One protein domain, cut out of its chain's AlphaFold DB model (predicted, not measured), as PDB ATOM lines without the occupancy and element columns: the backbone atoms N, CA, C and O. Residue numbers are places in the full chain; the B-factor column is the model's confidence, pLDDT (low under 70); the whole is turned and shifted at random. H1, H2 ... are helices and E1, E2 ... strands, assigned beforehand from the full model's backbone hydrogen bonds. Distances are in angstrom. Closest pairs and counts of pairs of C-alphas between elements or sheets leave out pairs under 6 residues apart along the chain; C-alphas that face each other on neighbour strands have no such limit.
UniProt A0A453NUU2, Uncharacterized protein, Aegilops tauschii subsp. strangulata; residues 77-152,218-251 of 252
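This is residues 77 to 152 and 218 to 251 of the 252 residues of an uncharacterized protein of Aegilops tauschii subsp. strangulata (UniProt A0A453NUU2). A twisted sheet of four strands forms the middle layer, with H1 over one face and H3 and the short H4 over the other. H2 folds back from H1 as a helical hairpin and only grazes the sheet, near E1. The printed part has 110 residues with four named helices and four named strands, in the order H1 H2 E1 E2 E3 H3 E4 H4; its class is mixed, helices and strands. The sheet is mixed, in the order E1 E2 E3 E4. The whole is compact, with a radius of gyration of the C-alphas of 13.2 A and spans of 36 by 30 by 21 A.

In the sheet, E1 is residues 121 to 124, 10.2 A long, E2 residues 133 to 138, 16.3 A, E3 residues 141 to 146, 16.1 A, and E4 residues 237 to 242, 16.6 A. H1 is residues 77 to 92, 22.3 A long, and begins at C-alpha 77 (27.045, 20.323, 32.212). H2 is residues 98 to 111, 19.9 A, and H3 residues 224 to 233, 14.1 A. H4, residues 245 to 250, is 8.6 A long and ends at C-alpha 250 (33.771, 7.392, 13.424).

E1, E2 and E3 make a meander, each strand the antiparallel neighbour of the one before; E1 and E2, and E2 and E3, are hairpins. N 123 and O 135 are 2.8 A apart, and so are N 134 and O 145. E3 and E4 are parallel at 23 degrees, with N 144 and O 239 2.9 A apart. The domain has three layers, helices on both faces of the sheet. H1 is on one face at a height over the sheet of 8.8 A, over E3; its closest C-alphas to E3 are those of Ala 90 and Thr 145, 6.1 A apart. On the opposite face H3 is over E3 and E4 at 9.5 A, and H4, on the same face as H3, is over E4 at 5.2 A. H1, with residues 88 to 92 alone, touches H2: the closest C-alphas, of Cys 92 and Met 101, are 5.6 A apart. They run opposite ways at a shallow tilt of 34 degrees, only just short of steep. H3 and H4 are apart. In H1, H2, H3 and H4 every O i to N i+4 pair is within hydrogen-bond range.

The C-alphas farthest apart, of Ile 77 and Tyr 152, are 38.4 A apart. Residues 153 to 217 are not printed; C-alphas 152 and 218 are 13.8 A apart across this cut, in the link from E3 to H3. Of the links that are printed whole, none is long. The mean pLDDT of the printed part is 86.0; residues 130, 149, 151 to 152 and 245 to 251 are under 70.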
ATOM      1  N   ILE A  77      28.352  20.998  32.278       88.94
ATOM      2  CA  ILE A  77      27.045  20.323  32.212       88.94
ATOM      3  C   ILE A  77      26.630  20.090  30.751       88.94
ATOM      4  O   ILE A  77      26.001  19.078  30.463       88.94
ATOM      5  N   ALA A  78      26.997  20.994  29.837       88.94
ATOM      6  CA  ALA A  78      26.699  20.856  28.414       88.94
ATOM      7  C   ALA A  78      27.389  19.621  27.817       88.94
ATOM      8  O   ALA A  78      26.734  18.788  27.202       88.94
ATOM      9  N   GLU A  79      28.681  19.432  28.092       89.75
ATOM     10  CA  GLU A  79      29.408  18.229  27.674       89.75
ATOM     11  C   GLU A  79      28.837  16.957  28.317       89.75
ATOM     12  O   GLU A  79      28.774  15.915  27.668       89.75
ATOM     13  N   LEU A  80      28.368  17.026  29.571       91.25
ATOM     14  CA  LEU A  80      27.696  15.889  30.206       91.25
ATOM     15  C   LEU A  80      26.397  15.542  29.463       91.25
ATOM     16  O   LEU A  80      26.124  14.367  29.227       91.25
ATOM     17  N   GLN A  81      25.603  16.544  29.075       90.88
ATOM     18  CA  GLN A  81      24.392  16.338  28.277       90.88
ATOM     19  C   GLN A  81      24.722  15.749  26.901       90.88
ATOM     20  O   GLN A  81      24.069  14.791  26.488       90.88
ATOM     21  N   GLU A  82      25.746  16.266  26.215       91.31
ATOM     22  CA  GLU A  82      26.211  15.730  24.932       91.31
ATOM     23  C   GLU A  82      26.647  14.265  25.057       91.31
ATOM     24  O   GLU A  82      26.255  13.430  24.240       91.31
ATOM     25  N   LEU A  83      27.403  13.931  26.105       91.38
ATOM     26  CA  LEU A  83      27.880  12.578  26.363       91.38
ATOM     27  C   LEU A  83      26.731  11.609  26.660       91.38
ATOM     28  O   LEU A  83      26.682  10.516  26.096       91.38
ATOM     29  N   LEU A  84      25.782  12.009  27.510       91.31
ATOM     30  CA  LEU A  84      24.601  11.200  27.812       91.31
ATOM     31  C   LEU A  84      23.714  11.017  26.572       91.31
ATOM     32  O   LEU A  84      23.212   9.916  26.337       91.31
ATOM     33  N   CYS A  85      23.565  12.057  25.743       92.44
ATOM     34  CA  CYS A  85      22.888  11.952  24.451       92.44
ATOM     35  C   CYS A  85      23.603  10.948  23.539       92.44
ATOM     36  O   CYS A  85      22.957  10.044  23.008       92.44
ATOM     37  N   ALA A  86      24.927  11.051  23.400       92.75
ATOM     38  CA  ALA A  86      25.722  10.133  22.594       92.75
ATOM     39  C   ALA A  86      25.600   8.681  23.083       92.75
ATOM     40  O   ALA A  86      25.409   7.784  22.265       92.75
ATOM     41  N   MET A  87      25.632   8.449  24.399       91.25
ATOM     42  CA  MET A  87      25.430   7.125  24.999       91.25
ATOM     43  C   MET A  87      24.056   6.538  24.663       91.25
ATOM     44  O   MET A  87      23.965   5.398  24.206       91.25
ATOM     45  N   VAL A  88      22.981   7.307  24.865       92.31
ATOM     46  CA  VAL A  88      21.616   6.836  24.583       92.31
ATOM     47  C   VAL A  88      21.436   6.529  23.100       92.31
ATOM     48  O   VAL A  88      20.859   5.497  22.758       92.31
ATOM     49  N   LEU A  89      21.947   7.385  22.213       93.00
ATOM     50  CA  LEU A  89      21.880   7.153  20.771       93.00
ATOM     51  C   LEU A  89      22.685   5.908  20.367       93.00
ATOM     52  O   LEU A  89      22.192   5.105  19.573       93.00
ATOM     53  N   ALA A  90      23.877   5.716  20.942       91.38
ATOM     54  CA  ALA A  90      24.744   4.570  20.669       91.38
ATOM     55  C   ALA A  90      24.131   3.232  21.106       91.38
ATOM     56  O   ALA A  90      24.395   2.217  20.472       91.38
ATOM     57  N   GLU A  91      23.274   3.220  22.126       90.25
ATOM     58  CA  GLU A  91      22.495   2.033  22.497       90.25
ATOM     59  C   GLU A  91      21.243   1.870  21.616       90.25
ATOM     60  O   GLU A  91      20.897   0.770  21.172       90.25
ATOM     61  N   CYS A  92      20.542   2.970  21.328       91.19
ATOM     62  CA  CYS A  92      19.280   2.930  20.591       91.19
ATOM     63  C   CYS A  92      19.461   2.535  19.122       91.19
ATOM     64  O   CYS A  92      18.576   1.888  18.564       91.19
ATOM     65  N   VAL A  93      20.599   2.863  18.502       89.94
ATOM     66  CA  VAL A  93      20.852   2.588  17.077       89.94
ATOM     67  C   VAL A  93      20.742   1.091  16.721       89.94
ATOM     68  O   VAL A  93      20.409   0.742  15.588       89.94
ATOM     69  N   TYR A  94      20.933   0.190  17.690       88.00
ATOM     70  CA  TYR A  94      20.804  -1.260  17.503       88.00
ATOM     71  C   TYR A  94      19.355  -1.770  17.476       88.00
ATOM     72  O   TYR A  94      19.111  -2.880  16.994       88.00
ATOM     73  N   LYS A  95      18.386  -1.004  17.993       90.31
ATOM     74  CA  LYS A  95      17.002  -1.474  18.168       90.31
ATOM     75  C   LYS A  95      16.268  -1.575  16.825       90.31
ATOM     76  O   LYS A  95      16.465  -0.770  15.911       90.31
ATOM     77  N   ARG A  96      15.404  -2.587  16.697       86.12
ATOM     78  CA  ARG A  96      14.597  -2.859  15.498       86.12
ATOM     79  C   ARG A  96      13.212  -3.360  15.895       86.12
ATOM     80  O   ARG A  96      13.158  -4.200  16.780       86.12
ATOM     81  N   PRO A  97      12.138  -2.963  15.186       89.38
ATOM     82  CA  PRO A  97      12.087  -2.010  14.064       89.38
ATOM     83  C   PRO A  97      12.287  -0.542  14.501       89.38
ATOM     84  O   PRO A  97      12.421  -0.254  15.686       89.38
ATOM     85  N   VAL A  98      12.311   0.408  13.552       89.12
ATOM     86  CA  VAL A  98      12.495   1.853  13.839       89.12
ATOM     87  C   VAL A  98      11.493   2.376  14.877       89.12
ATOM     88  O   VAL A  98      11.847   3.210  15.706       89.12
ATOM     89  N   SER A  99      10.262   1.859  14.886       91.19
ATOM     90  CA  SER A  99       9.256   2.213  15.893       91.19
ATOM     91  C   SER A  99       9.687   1.842  17.314       91.19
ATOM     92  O   SER A  99       9.475   2.621  18.243       91.19
ATOM     93  N   GLU A 100      10.347   0.698  17.493       92.88
ATOM     94  CA  GLU A 100      10.894   0.296  18.784       92.88
ATOM     95  C   GLU A 100      12.085   1.170  19.186       92.88
ATOM     96  O   GLU A 100      12.142   1.630  20.325       92.88
ATOM     97  N   MET A 101      12.984   1.485  18.254       92.00
ATOM     98  CA  MET A 101      14.076   2.432  18.505       92.00
ATOM     99  C   MET A 101      13.546   3.784  19.002       92.00
ATOM    100  O   MET A 101      13.991   4.282  20.036       92.00
ATOM    101  N   MET A 102      12.549   4.352  18.319       92.31
ATOM    102  CA  MET A 102      11.926   5.615  18.731       92.31
ATOM    103  C   MET A 102      11.244   5.502  20.100       92.31
ATOM    104  O   MET A 102      11.326   6.431  20.905       92.31
ATOM    105  N   ARG A 103      10.620   4.354  20.405       93.75
ATOM    106  CA  ARG A 103      10.049   4.072  21.731       93.75
ATOM    107  C   ARG A 103      11.123   4.105  22.821       93.75
ATOM    108  O   ARG A 103      10.899   4.741  23.847       93.75
ATOM    109  N   TYR A 104      12.276   3.472  22.602       93.19
ATOM    110  CA  TYR A 104      13.388   3.498  23.557       93.19
ATOM    111  C   TYR A 104      13.951   4.904  23.747       93.19
ATOM    112  O   TYR A 104      14.138   5.323  24.884       93.19
ATOM    113  N   ILE A 105      14.143   5.667  22.668       92.12
ATOM    114  CA  ILE A 105      14.617   7.056  22.759       92.12
ATOM    115  C   ILE A 105      13.661   7.902  23.605       92.12
ATOM    116  O   ILE A 105      14.097   8.633  24.493       92.12
ATOM    117  N   ASN A 106      12.353   7.784  23.369       92.12
ATOM    118  CA  ASN A 106      11.357   8.522  24.141       92.12
ATOM    119  C   ASN A 106      11.296   8.065  25.602       92.12
ATOM    120  O   ASN A 106      11.138   8.906  26.482       92.12
ATOM    121  N   LYS A 107      11.487   6.766  25.863       92.81
ATOM    122  CA  LYS A 107      11.609   6.236  27.223       92.81
ATOM    123  C   LYS A 107      12.824   6.824  27.946       92.81
ATOM    124  O   LYS A 107      12.693   7.311  29.060       92.81
ATOM    125  N   PHE A 108      13.990   6.867  27.305       90.88
ATOM    126  CA  PHE A 108      15.161   7.507  27.905       90.88
ATOM    127  C   PHE A 108      14.911   8.996  28.166       90.88
ATOM    128  O   PHE A 108      15.177   9.476  29.263       90.88
ATOM    129  N   LYS A 109      14.305   9.736  27.230       90.44
ATOM    130  CA  LYS A 109      13.931  11.140  27.484       90.44
ATOM    131  C   LYS A 109      13.041  11.304  28.717       90.44
ATOM    132  O   LYS A 109      13.271  12.231  29.494       90.44
ATOM    133  N   SER A 110      12.042  10.432  28.899       89.44
ATOM    134  CA  SER A 110      11.165  10.485  30.074       89.44
ATOM    135  C   SER A 110      11.902  10.125  31.361       89.44
ATOM    136  O   SER A 110      11.745  10.826  32.357       89.44
ATOM    137  N   ASP A 111      12.749   9.096  31.324       88.88
ATOM    138  CA  ASP A 111      13.485   8.605  32.495       88.88
ATOM    139  C   ASP A 111      14.506   9.646  32.998       88.88
ATOM    140  O   ASP A 111      14.707   9.797  34.200       88.88
ATOM    141  N   PHE A 112      15.085  10.442  32.090       83.69
ATOM    142  CA  PHE A 112      16.002  11.546  32.409       83.69
ATOM    143  C   PHE A 112      15.305  12.904  32.634       83.69
ATOM    144  O   PHE A 112      15.960  13.951  32.692       83.69
ATOM    145  N   GLY A 113      13.973  12.917  32.759       76.25
ATOM    146  CA  GLY A 113      13.196  14.111  33.098       76.25
ATOM    147  C   GLY A 113      13.201  15.211  32.029       76.25
ATOM    148  O   GLY A 113      12.997  16.375  32.368       76.25
ATOM    149  N   GLY A 114      13.483  14.874  30.764       72.12
ATOM    150  CA  GLY A 114      13.422  15.768  29.596       72.12
ATOM    151  C   GLY A 114      14.466  16.892  29.523       72.12
ATOM    152  O   GLY A 114      14.718  17.411  28.441       72.12
ATOM    153  N   ASN A 115      15.103  17.248  30.640       74.75
ATOM    154  CA  ASN A 115      16.033  18.380  30.721       74.75
ATOM    155  C   ASN A 115      17.499  17.978  30.519       74.75
ATOM    156  O   ASN A 115      18.322  18.811  30.148       74.75
ATOM    157  N   ILE A 116      17.846  16.721  30.806       81.88
ATOM    158  CA  ILE A 116      19.223  16.223  30.674       81.88
ATOM    159  C   ILE A 116      19.462  15.681  29.259       81.88
ATOM    160  O   ILE A 116      20.520  15.913  28.687       81.88
ATOM    161  N   ILE A 117      18.465  15.006  28.677       85.81
ATOM    162  CA  ILE A 117      18.532  14.447  27.321       85.81
ATOM    163  C   ILE A 117      17.503  15.157  26.442       85.81
ATOM    164  O   ILE A 117      16.317  14.828  26.461       85.81
ATOM    165  N   SER A 118      17.970  16.126  25.659       83.25
ATOM    166  CA  SER A 118      17.149  17.051  24.870       83.25
ATOM    167  C   SER A 118      17.223  16.775  23.362       83.25
ATOM    168  O   SER A 118      17.489  17.666  22.561       83.25
ATOM    169  N   LEU A 119      16.973  15.532  22.937       89.56
ATOM    170  CA  LEU A 119      16.934  15.218  21.500       89.56
ATOM    171  C   LEU A 119      15.652  15.805  20.872       89.56
ATOM    172  O   LEU A 119      14.541  15.460  21.269       89.56
ATOM    173  N   GLU A 120      15.784  16.659  19.867       89.81
ATOM    174  CA  GLU A 120      14.693  17.329  19.150       89.81
ATOM    175  C   GLU A 120      14.168  16.463  18.007       89.81
ATOM    176  O   GLU A 120      12.976  16.164  17.920       89.81
ATOM    177  N   ARG A 121      15.077  16.033  17.129       89.44
ATOM    178  CA  ARG A 121      14.769  15.222  15.950       89.44
ATOM    179  C   ARG A 121      15.706  14.040  15.872       89.44
ATOM    180  O   ARG A 121      16.871  14.151  16.234       89.44
ATOM    181  N   VAL A 122      15.185  12.923  15.379       92.38
ATOM    182  CA  VAL A 122      15.943  11.696  15.154       92.38
ATOM    183  C   VAL A 122      15.549  11.140  13.790       92.38
ATOM    184  O   VAL A 122      14.364  10.965  13.514       92.38
ATOM    185  N   GLN A 123      16.538  10.886  12.940       91.50
ATOM    186  CA  GLN A 123      16.380  10.334  11.601       91.50
ATOM    187  C   GLN A 123      17.292   9.112  11.442       91.50
ATOM    188  O   GLN A 123      18.515   9.263  11.401       91.50
ATOM    189  N   PRO A 124      16.735   7.894  11.375       90.44
ATOM    190  CA  PRO A 124      17.514   6.718  11.016       90.44
ATOM    191  C   PRO A 124      17.866   6.725   9.531       90.44
ATOM    192  O   PRO A 124      17.087   7.188   8.697       90.44
ATOM    193  N   SER A 125      19.013   6.142   9.196       85.56
ATOM    194  CA  SER A 125      19.353   5.825   7.816       85.56
ATOM    195  C   SER A 125      18.415   4.755   7.249       85.56
ATOM    196  O   SER A 125      17.811   3.961   7.976       85.56
ATOM    197  N   LEU A 126      18.345   4.700   5.922       80.25
ATOM    198  CA  LEU A 126      17.533   3.732   5.192       80.25
ATOM    199  C   LEU A 126      18.101   2.308   5.331       80.25
ATOM    200  O   LEU A 126      19.304   2.116   5.508       80.25
ATOM    201  N   ASP A 127      17.230   1.305   5.211       71.62
ATOM    202  CA  ASP A 127      17.581  -0.108   5.437       71.62
ATOM    203  C   ASP A 127      18.516  -0.710   4.380       71.62
ATOM    204  O   ASP A 127      19.175  -1.711   4.649       71.62
ATOM    205  N   HIS A 128      18.592  -0.103   3.194       71.81
ATOM    206  CA  HIS A 128      19.444  -0.554   2.091       71.81
ATOM    207  C   HIS A 128      20.875   0.001   2.156       71.81
ATOM    208  O   HIS A 128      21.714  -0.386   1.345       71.81
ATOM    209  N   VAL A 129      21.164   0.917   3.088       71.75
ATOM    210  CA  VAL A 129      22.509   1.482   3.247       71.75
ATOM    211  C   VAL A 129      23.398   0.442   3.944       71.75
ATOM    212  O   VAL A 129      22.996  -0.101   4.976       71.75
ATOM    213  N   PRO A 130      24.610   0.158   3.425       65.44
ATOM    214  CA  PRO A 130      25.487  -0.889   3.959       65.44
ATOM    215  C   PRO A 130      25.904  -0.642   5.414       65.44
ATOM    216  O   PRO A 130      26.091  -1.594   6.173       65.44
ATOM    217  N   HIS A 131      26.006   0.625   5.819       75.56
ATOM    218  CA  HIS A 131      26.272   1.027   7.194       75.56
ATOM    219  C   HIS A 131      25.116   1.861   7.714       75.56
ATOM    220  O   HIS A 131      24.896   2.992   7.283       75.56
ATOM    221  N   ARG A 132      24.361   1.279   8.646       79.62
ATOM    222  CA  ARG A 132      23.256   1.980   9.283       79.62
ATOM    223  C   ARG A 132      23.798   3.000  10.281       79.62
ATOM    224  O   ARG A 132      24.660   2.682  11.102       79.62
ATOM    225  N   TYR A 133      23.240   4.197  10.231       87.56
ATOM    226  CA  TYR A 133      23.537   5.277  11.159       87.56
ATOM    227  C   TYR A 133      22.261   6.017  11.561       87.56
ATOM    228  O   TYR A 133      21.199   5.849  10.961       87.56
ATOM    229  N   LEU A 134      22.358   6.820  12.609       91.50
ATOM    230  CA  LEU A 134      21.276   7.620  13.161       91.50
ATOM    231  C   LEU A 134      21.736   9.069  13.228       91.50
ATOM    232  O   LEU A 134      22.783   9.356  13.800       91.50
ATOM    233  N   LEU A 135      20.945   9.976  12.673       93.69
ATOM    234  CA  LEU A 135      21.151  11.407  12.841       93.69
ATOM    235  C   LEU A 135      20.217  11.928  13.911       93.69
ATOM    236  O   LEU A 135      19.011  11.698  13.843       93.69
ATOM    237  N   ALA A 136      20.759  12.643  14.886       94.69
ATOM    238  CA  ALA A 136      19.955  13.271  15.915       94.69
ATOM    239  C   ALA A 136      20.359  14.722  16.144       94.69
ATOM    240  O   ALA A 136      21.527  15.088  16.107       94.69
ATOM    241  N   GLU A 137      19.362  15.553  16.387       93.94
ATOM    242  CA  GLU A 137      19.503  16.971  16.685       93.94
ATOM    243  C   GLU A 137      19.243  17.183  18.173       93.94
ATOM    244  O   GLU A 137      18.209  16.735  18.660       93.94
ATOM    245  N   ALA A 138      20.132  17.876  18.884       92.19
ATOM    246  CA  ALA A 138      19.875  18.358  20.242       92.19
ATOM    247  C   ALA A 138      20.469  19.757  20.404       92.19
ATOM    248  O   ALA A 138      21.688  19.910  20.353       92.19
ATOM    249  N   GLY A 139      19.623  20.779  20.556       88.69
ATOM    250  CA  GLY A 139      20.073  22.163  20.691       88.69
ATOM    251  C   GLY A 139      20.962  22.613  19.527       88.69
ATOM    252  O   GLY A 139      20.544  22.618  18.369       88.69
ATOM    253  N   ASP A 140      22.203  22.976  19.832       91.25
ATOM    254  CA  ASP A 140      23.229  23.415  18.882       91.25
ATOM    255  C   ASP A 140      24.078  22.266  18.315       91.25
ATOM    256  O   ASP A 140      25.006  22.509  17.544       91.25
ATOM    257  N   THR A 141      23.761  21.018  18.657       93.88
ATOM    258  CA  THR A 141      24.561  19.849  18.298       93.88
ATOM    259  C   THR A 141      23.799  18.913  17.358       93.88
ATOM    260  O   THR A 141      22.588  18.690  17.474       93.88
ATOM    261  N   LEU A 142      24.526  18.381  16.379       95.12
ATOM    262  CA  LEU A 142      24.110  17.334  15.461       95.12
ATOM    263  C   LEU A 142      24.949  16.083  15.741       95.12
ATOM    264  O   LEU A 142      26.158  16.070  15.517       95.12
ATOM    265  N   PHE A 143      24.290  15.024  16.185       95.00
ATOM    266  CA  PHE A 143      24.887  13.718  16.414       95.00
ATOM    267  C   PHE A 143      24.742  12.849  15.172       95.00
ATOM    268  O   PHE A 143      23.643  12.717  14.631       95.00
ATOM    269  N   ALA A 144      25.833  12.216  14.759       93.81
ATOM    270  CA  ALA A 144      25.824  11.113  13.813       93.81
ATOM    271  C   ALA A 144      26.315   9.855  14.525       93.81
ATOM    272  O   ALA A 144      27.490   9.736  14.867       93.81
ATOM    273  N   THR A 145      25.387   8.936  14.780       92.69
ATOM    274  CA  THR A 145      25.652   7.709  15.523       92.69
ATOM    275  C   THR A 145      25.750   6.512  14.593       92.69
ATOM    276  O   THR A 145      24.798   6.212  13.875       92.69
ATOM    277  N   PHE A 146      26.866   5.792  14.637       88.69
ATOM    278  CA  PHE A 146      27.121   4.629  13.789       88.69
ATOM    279  C   PHE A 146      26.912   3.321  14.552       88.69
ATOM    280  O   PHE A 146      27.301   3.191  15.716       88.69
ATOM    281  N   ILE A 147      26.310   2.334  13.883       86.62
ATOM    282  CA  ILE A 147      26.229   0.967  14.408       86.62
ATOM    283  C   ILE A 147      27.632   0.353  14.461       86.62
ATOM    284  O   ILE A 147      28.384   0.421  13.490       86.62
ATOM    285  N   GLY A 148      27.961  -0.265  15.596       77.62
ATOM    286  CA  GLY A 148      29.130  -1.130  15.727       77.62
ATOM    287  C   GLY A 148      28.866  -2.551  15.239       77.62
ATOM    288  O   GLY A 148      28.163  -2.767  14.262       77.62
ATOM    289  N   THR A 149      29.450  -3.553  15.885       69.19
ATOM    290  CA  THR A 149      29.314  -4.942  15.430       69.19
ATOM    291  C   THR A 149      27.922  -5.489  15.706       69.19
ATOM    292  O   THR A 149      27.519  -5.602  16.863       69.19
ATOM    293  N   ASN A 150      27.191  -5.861  14.662       70.12
ATOM    294  CA  ASN A 150      25.900  -6.542  14.775       70.12
ATOM    295  C   ASN A 150      25.773  -7.709  13.777       70.12
ATOM    296  O   ASN A 150      25.055  -8.673  14.017       70.12
ATOM    297  N   GLN A 151      26.486  -7.652  12.652       68.75
ATOM    298  CA  GLN A 151      26.486  -8.680  11.614       68.75
ATOM    299  C   GLN A 151      27.802  -9.457  11.577       68.75
ATOM    300  O   GLN A 151      28.852  -8.971  11.986       68.75
ATOM    301  N   TYR A 152      27.776 -10.655  10.991       69.31
ATOM    302  CA  TYR A 152      28.977 -11.471  10.771       69.31
ATOM    303  C   TYR A 152      30.066 -10.738   9.967       69.31
ATOM    304  O   TYR A 152      31.248 -10.818  10.295       69.31
ATOM    305  N   ARG A 218      34.537   0.514   6.129       77.50
ATOM    306  CA  ARG A 218      33.229   1.009   6.569       77.50
ATOM    307  C   ARG A 218      33.135   2.518   6.592       77.50
ATOM    308  O   ARG A 218      32.104   3.055   6.200       77.50
ATOM    309  N   ALA A 219      34.204   3.186   7.022       81.06
ATOM    310  CA  ALA A 219      34.287   4.639   7.023       81.06
ATOM    311  C   ALA A 219      34.051   5.201   5.613       81.06
ATOM    312  O   ALA A 219      33.274   6.135   5.442       81.06
ATOM    313  N   LYS A 220      34.585   4.537   4.577       81.12
ATOM    314  CA  LYS A 220      34.335   4.880   3.163       81.12
ATOM    315  C   LYS A 220      32.856   4.842   2.754       81.12
ATOM    316  O   LYS A 220      32.479   5.524   1.808       81.12
ATOM    317  N   GLY A 221      32.024   4.048   3.426       77.38
ATOM    318  CA  GLY A 221      30.585   3.973   3.154       77.38
ATOM    319  C   GLY A 221      29.753   5.022   3.896       77.38
ATOM    320  O   GLY A 221      28.541   5.086   3.691       77.38
ATOM    321  N   ILE A 222      30.370   5.825   4.765       83.69
ATOM    322  CA  ILE A 222      29.697   6.881   5.519       83.69
ATOM    323  C   ILE A 222      29.866   8.210   4.775       83.69
ATOM    324  O   ILE A 222      30.993   8.604   4.472       83.69
ATOM    325  N   PRO A 223      28.779   8.960   4.520       85.25
ATOM    326  CA  PRO A 223      28.850  10.246   3.833       85.25
ATOM    327  C   PRO A 223      29.351  11.370   4.766       85.25
ATOM    328  O   PRO A 223      28.653  12.349   5.019       85.25
ATOM    329  N   ALA A 224      30.574  11.254   5.295       85.38
ATOM    330  CA  ALA A 224      31.121  12.160   6.314       85.38
ATOM    331  C   ALA A 224      31.140  13.634   5.865       85.38
ATOM    332  O   ALA A 224      30.765  14.527   6.627       85.38
ATOM    333  N   LEU A 225      31.499  13.892   4.602       88.75
ATOM    334  CA  LEU A 225      31.500  15.242   4.028       88.75
ATOM    335  C   LEU A 225      30.094  15.850   3.959       88.75
ATOM    336  O   LEU A 225      29.929  17.050   4.171       88.75
ATOM    337  N   GLU A 226      29.074  15.045   3.664       90.19
ATOM    338  CA  GLU A 226      27.689  15.518   3.606       90.19
ATOM    339  C   GLU A 226      27.160  15.821   5.005       90.19
ATOM    340  O   GLU A 226      26.524  16.854   5.203       90.19
ATOM    341  N   LEU A 227      27.489  14.974   5.987       90.06
ATOM    342  CA  LEU A 227      27.158  15.205   7.393       90.06
ATOM    343  C   LEU A 227      27.794  16.495   7.915       90.06
ATOM    344  O   LEU A 227      27.124  17.296   8.570       90.06
ATOM    345  N   TYR A 228      29.055  16.739   7.563       92.44
ATOM    346  CA  TYR A 228      29.756  17.969   7.915       92.44
ATOM    347  C   TYR A 228      29.135  19.206   7.255       92.44
ATOM    348  O   TYR A 228      28.845  20.190   7.937       92.44
ATOM    349  N   LYS A 229      28.834  19.147   5.951       94.31
ATOM    350  CA  LYS A 229      28.124  20.229   5.245       94.31
ATOM    351  C   LYS A 229      26.738  20.484   5.836       94.31
ATOM    352  O   LYS A 229      26.314  21.633   5.931       94.31
ATOM    353  N   LEU A 230      26.026  19.433   6.248       92.31
ATOM    354  CA  LEU A 230      24.719  19.546   6.893       92.31
ATOM    355  C   LEU A 230      24.840  20.254   8.245       92.31
ATOM    356  O   LEU A 230      24.054  21.162   8.518       92.31
ATOM    357  N   ALA A 231      25.834  19.886   9.056       93.06
ATOM    358  CA  ALA A 231      26.118  20.540  10.330       93.06
ATOM    359  C   ALA A 231      26.447  22.029  10.139       93.06
ATOM    360  O   ALA A 231      25.819  22.878  10.772       93.06
ATOM    361  N   GLN A 232      27.331  22.355   9.188       94.88
ATOM    362  CA  GLN A 232      27.658  23.741   8.834       94.88
ATOM    363  C   GLN A 232      26.427  24.524   8.368       94.88
ATOM    364  O   GLN A 232      26.167  25.619   8.858       94.88
ATOM    365  N   LYS A 233      25.620  23.952   7.465       95.44
ATOM    366  CA  LYS A 233      24.401  24.593   6.947       95.44
ATOM    367  C   LYS A 233      23.388  24.887   8.053       95.44
ATOM    368  O   LYS A 233      22.671  25.880   7.978       95.44
ATOM    369  N   LYS A 234      23.305  24.018   9.061       91.88
ATOM    370  CA  LYS A 234      22.428  24.204  10.224       91.88
ATOM    371  C   LYS A 234      23.060  25.050  11.330       91.88
ATOM    372  O   LYS A 234      22.378  25.305  12.317       91.88
ATOM    373  N   ASN A 235      24.310  25.488  11.158       93.12
ATOM    374  CA  ASN A 235      25.109  26.181  12.164       93.12
ATOM    375  C   ASN A 235      25.157  25.415  13.499       93.12
ATOM    376  O   ASN A 235      24.870  25.967  14.559       93.12
ATOM    377  N   ARG A 236      25.443  24.111  13.417       93.19
ATOM    378  CA  ARG A 236      25.494  23.192  14.561       93.19
ATOM    379  C   ARG A 236      26.857  22.515  14.670       93.19
ATOM    380  O   ARG A 236      27.501  22.238  13.659       93.19
ATOM    381  N   LYS A 237      27.262  22.191  15.898       93.75
ATOM    382  CA  LYS A 237      28.418  21.337  16.201       93.75
ATOM    383  C   LYS A 237      28.137  19.915  15.718       93.75
ATOM    384  O   LYS A 237      27.067  19.381  15.994       93.75
ATOM    385  N   LEU A 238      29.078  19.289  15.010       93.75
ATOM    386  CA  LEU A 238      28.963  17.883  14.612       93.75
ATOM    387  C   LEU A 238      29.664  16.988  15.634       93.75
ATOM    388  O   LEU A 238      30.844  17.183  15.915       93.75
ATOM    389  N   VAL A 239      28.951  15.983  16.138       93.12
ATOM    390  CA  VAL A 239      29.491  14.945  17.019       93.12
ATOM    391  C   VAL A 239      29.302  13.589  16.353       93.12
ATOM    392  O   VAL A 239      28.176  13.166  16.089       93.12
ATOM    393  N   LEU A 240      30.410  12.904  16.083       91.81
ATOM    394  CA  LEU A 240      30.403  11.519  15.620       91.81
ATOM    395  C   LEU A 240      30.466  10.605  16.842       91.81
ATOM    396  O   LEU A 240      31.320  10.784  17.709       91.81
ATOM    397  N   CYS A 241      29.560   9.639  16.937       90.25
ATOM    398  CA  CYS A 241      29.542   8.703  18.053       90.25
ATOM    399  C   CYS A 241      29.133   7.295  17.616       90.25
ATOM    400  O   CYS A 241      28.622   7.068  16.524       90.25
ATOM    401  N   GLY A 242      29.383   6.315  18.473       86.12
ATOM    402  CA  GLY A 242      29.063   4.921  18.205       86.12
ATOM    403  C   GLY A 242      29.654   4.027  19.281       86.12
ATOM    404  O   GLY A 242      30.646   4.380  19.917       86.12
ATOM    405  N   HIS A 243      29.029   2.877  19.504       83.56
ATOM    406  CA  HIS A 243      29.524   1.888  20.456       83.56
ATOM    407  C   HIS A 243      30.420   0.861  19.750       83.56
ATOM    408  O   HIS A 243      30.147   0.471  18.610       83.56
ATOM    409  N   SER A 244      31.468   0.390  20.436       77.50
ATOM    410  CA  SER A 244      32.416  -0.603  19.911       77.50
ATOM    411  C   SER A 244      33.007  -0.147  18.561       77.50
ATOM    412  O   SER A 244      33.442   0.998  18.421       77.50
ATOM    413  N   LEU A 245      32.961  -1.001  17.540       64.12
ATOM    414  CA  LEU A 245      33.307  -0.698  16.156       64.12
ATOM    415  C   LEU A 245      32.710   0.619  15.632       64.12
ATOM    416  O   LEU A 245      33.364   1.302  14.852       64.12
ATOM    417  N   GLY A 246      31.495   1.002  16.033       61.22
ATOM    418  CA  GLY A 246      30.861   2.233  15.549       61.22
ATOM    419  C   GLY A 246      31.663   3.473  15.948       61.22
ATOM    420  O   GLY A 246      31.745   4.432  15.185       61.22
ATOM    421  N   GLY A 247      32.324   3.420  17.109       69.56
ATOM    422  CA  GLY A 247      33.271   4.444  17.544       69.56
ATOM    423  C   GLY A 247      34.592   4.390  16.771       69.56
ATOM    424  O   GLY A 247      35.120   5.432  16.402       69.56
ATOM    425  N   ALA A 248      35.102   3.194  16.461       68.69
ATOM    426  CA  ALA A 248      36.319   3.041  15.656       68.69
ATOM    427  C   ALA A 248      36.138   3.574  14.226       68.69
ATOM    428  O   ALA A 248      37.027   4.223  13.690       68.69
ATOM    429  N   VAL A 249      34.967   3.342  13.631       66.38
ATOM    430  CA  VAL A 249      34.608   3.819  12.291       66.38
ATOM    431  C   VAL A 249      34.419   5.334  12.260       66.38
ATOM    432  O   VAL A 249      34.807   5.962  11.286       66.38
ATOM    433  N   GLY A 250      33.867   5.932  13.319       59.00
ATOM    434  CA  GLY A 250      33.771   7.392  13.424       59.00
ATOM    435  C   GLY A 250      35.130   8.105  13.484       59.00
ATOM    436  O   GLY A 250      35.187   9.299  13.210       59.00
ATOM    437  N   ASN A 251      36.202   7.381  13.821       64.00
ATOM    438  CA  ASN A 251      37.563   7.906  13.969       64.00
ATOM    439  C   ASN A 251      38.513   7.519  12.818       64.00
ATOM    440  O   ASN A 251      39.674   7.931  12.848       64.00
TER     441      ASN A 251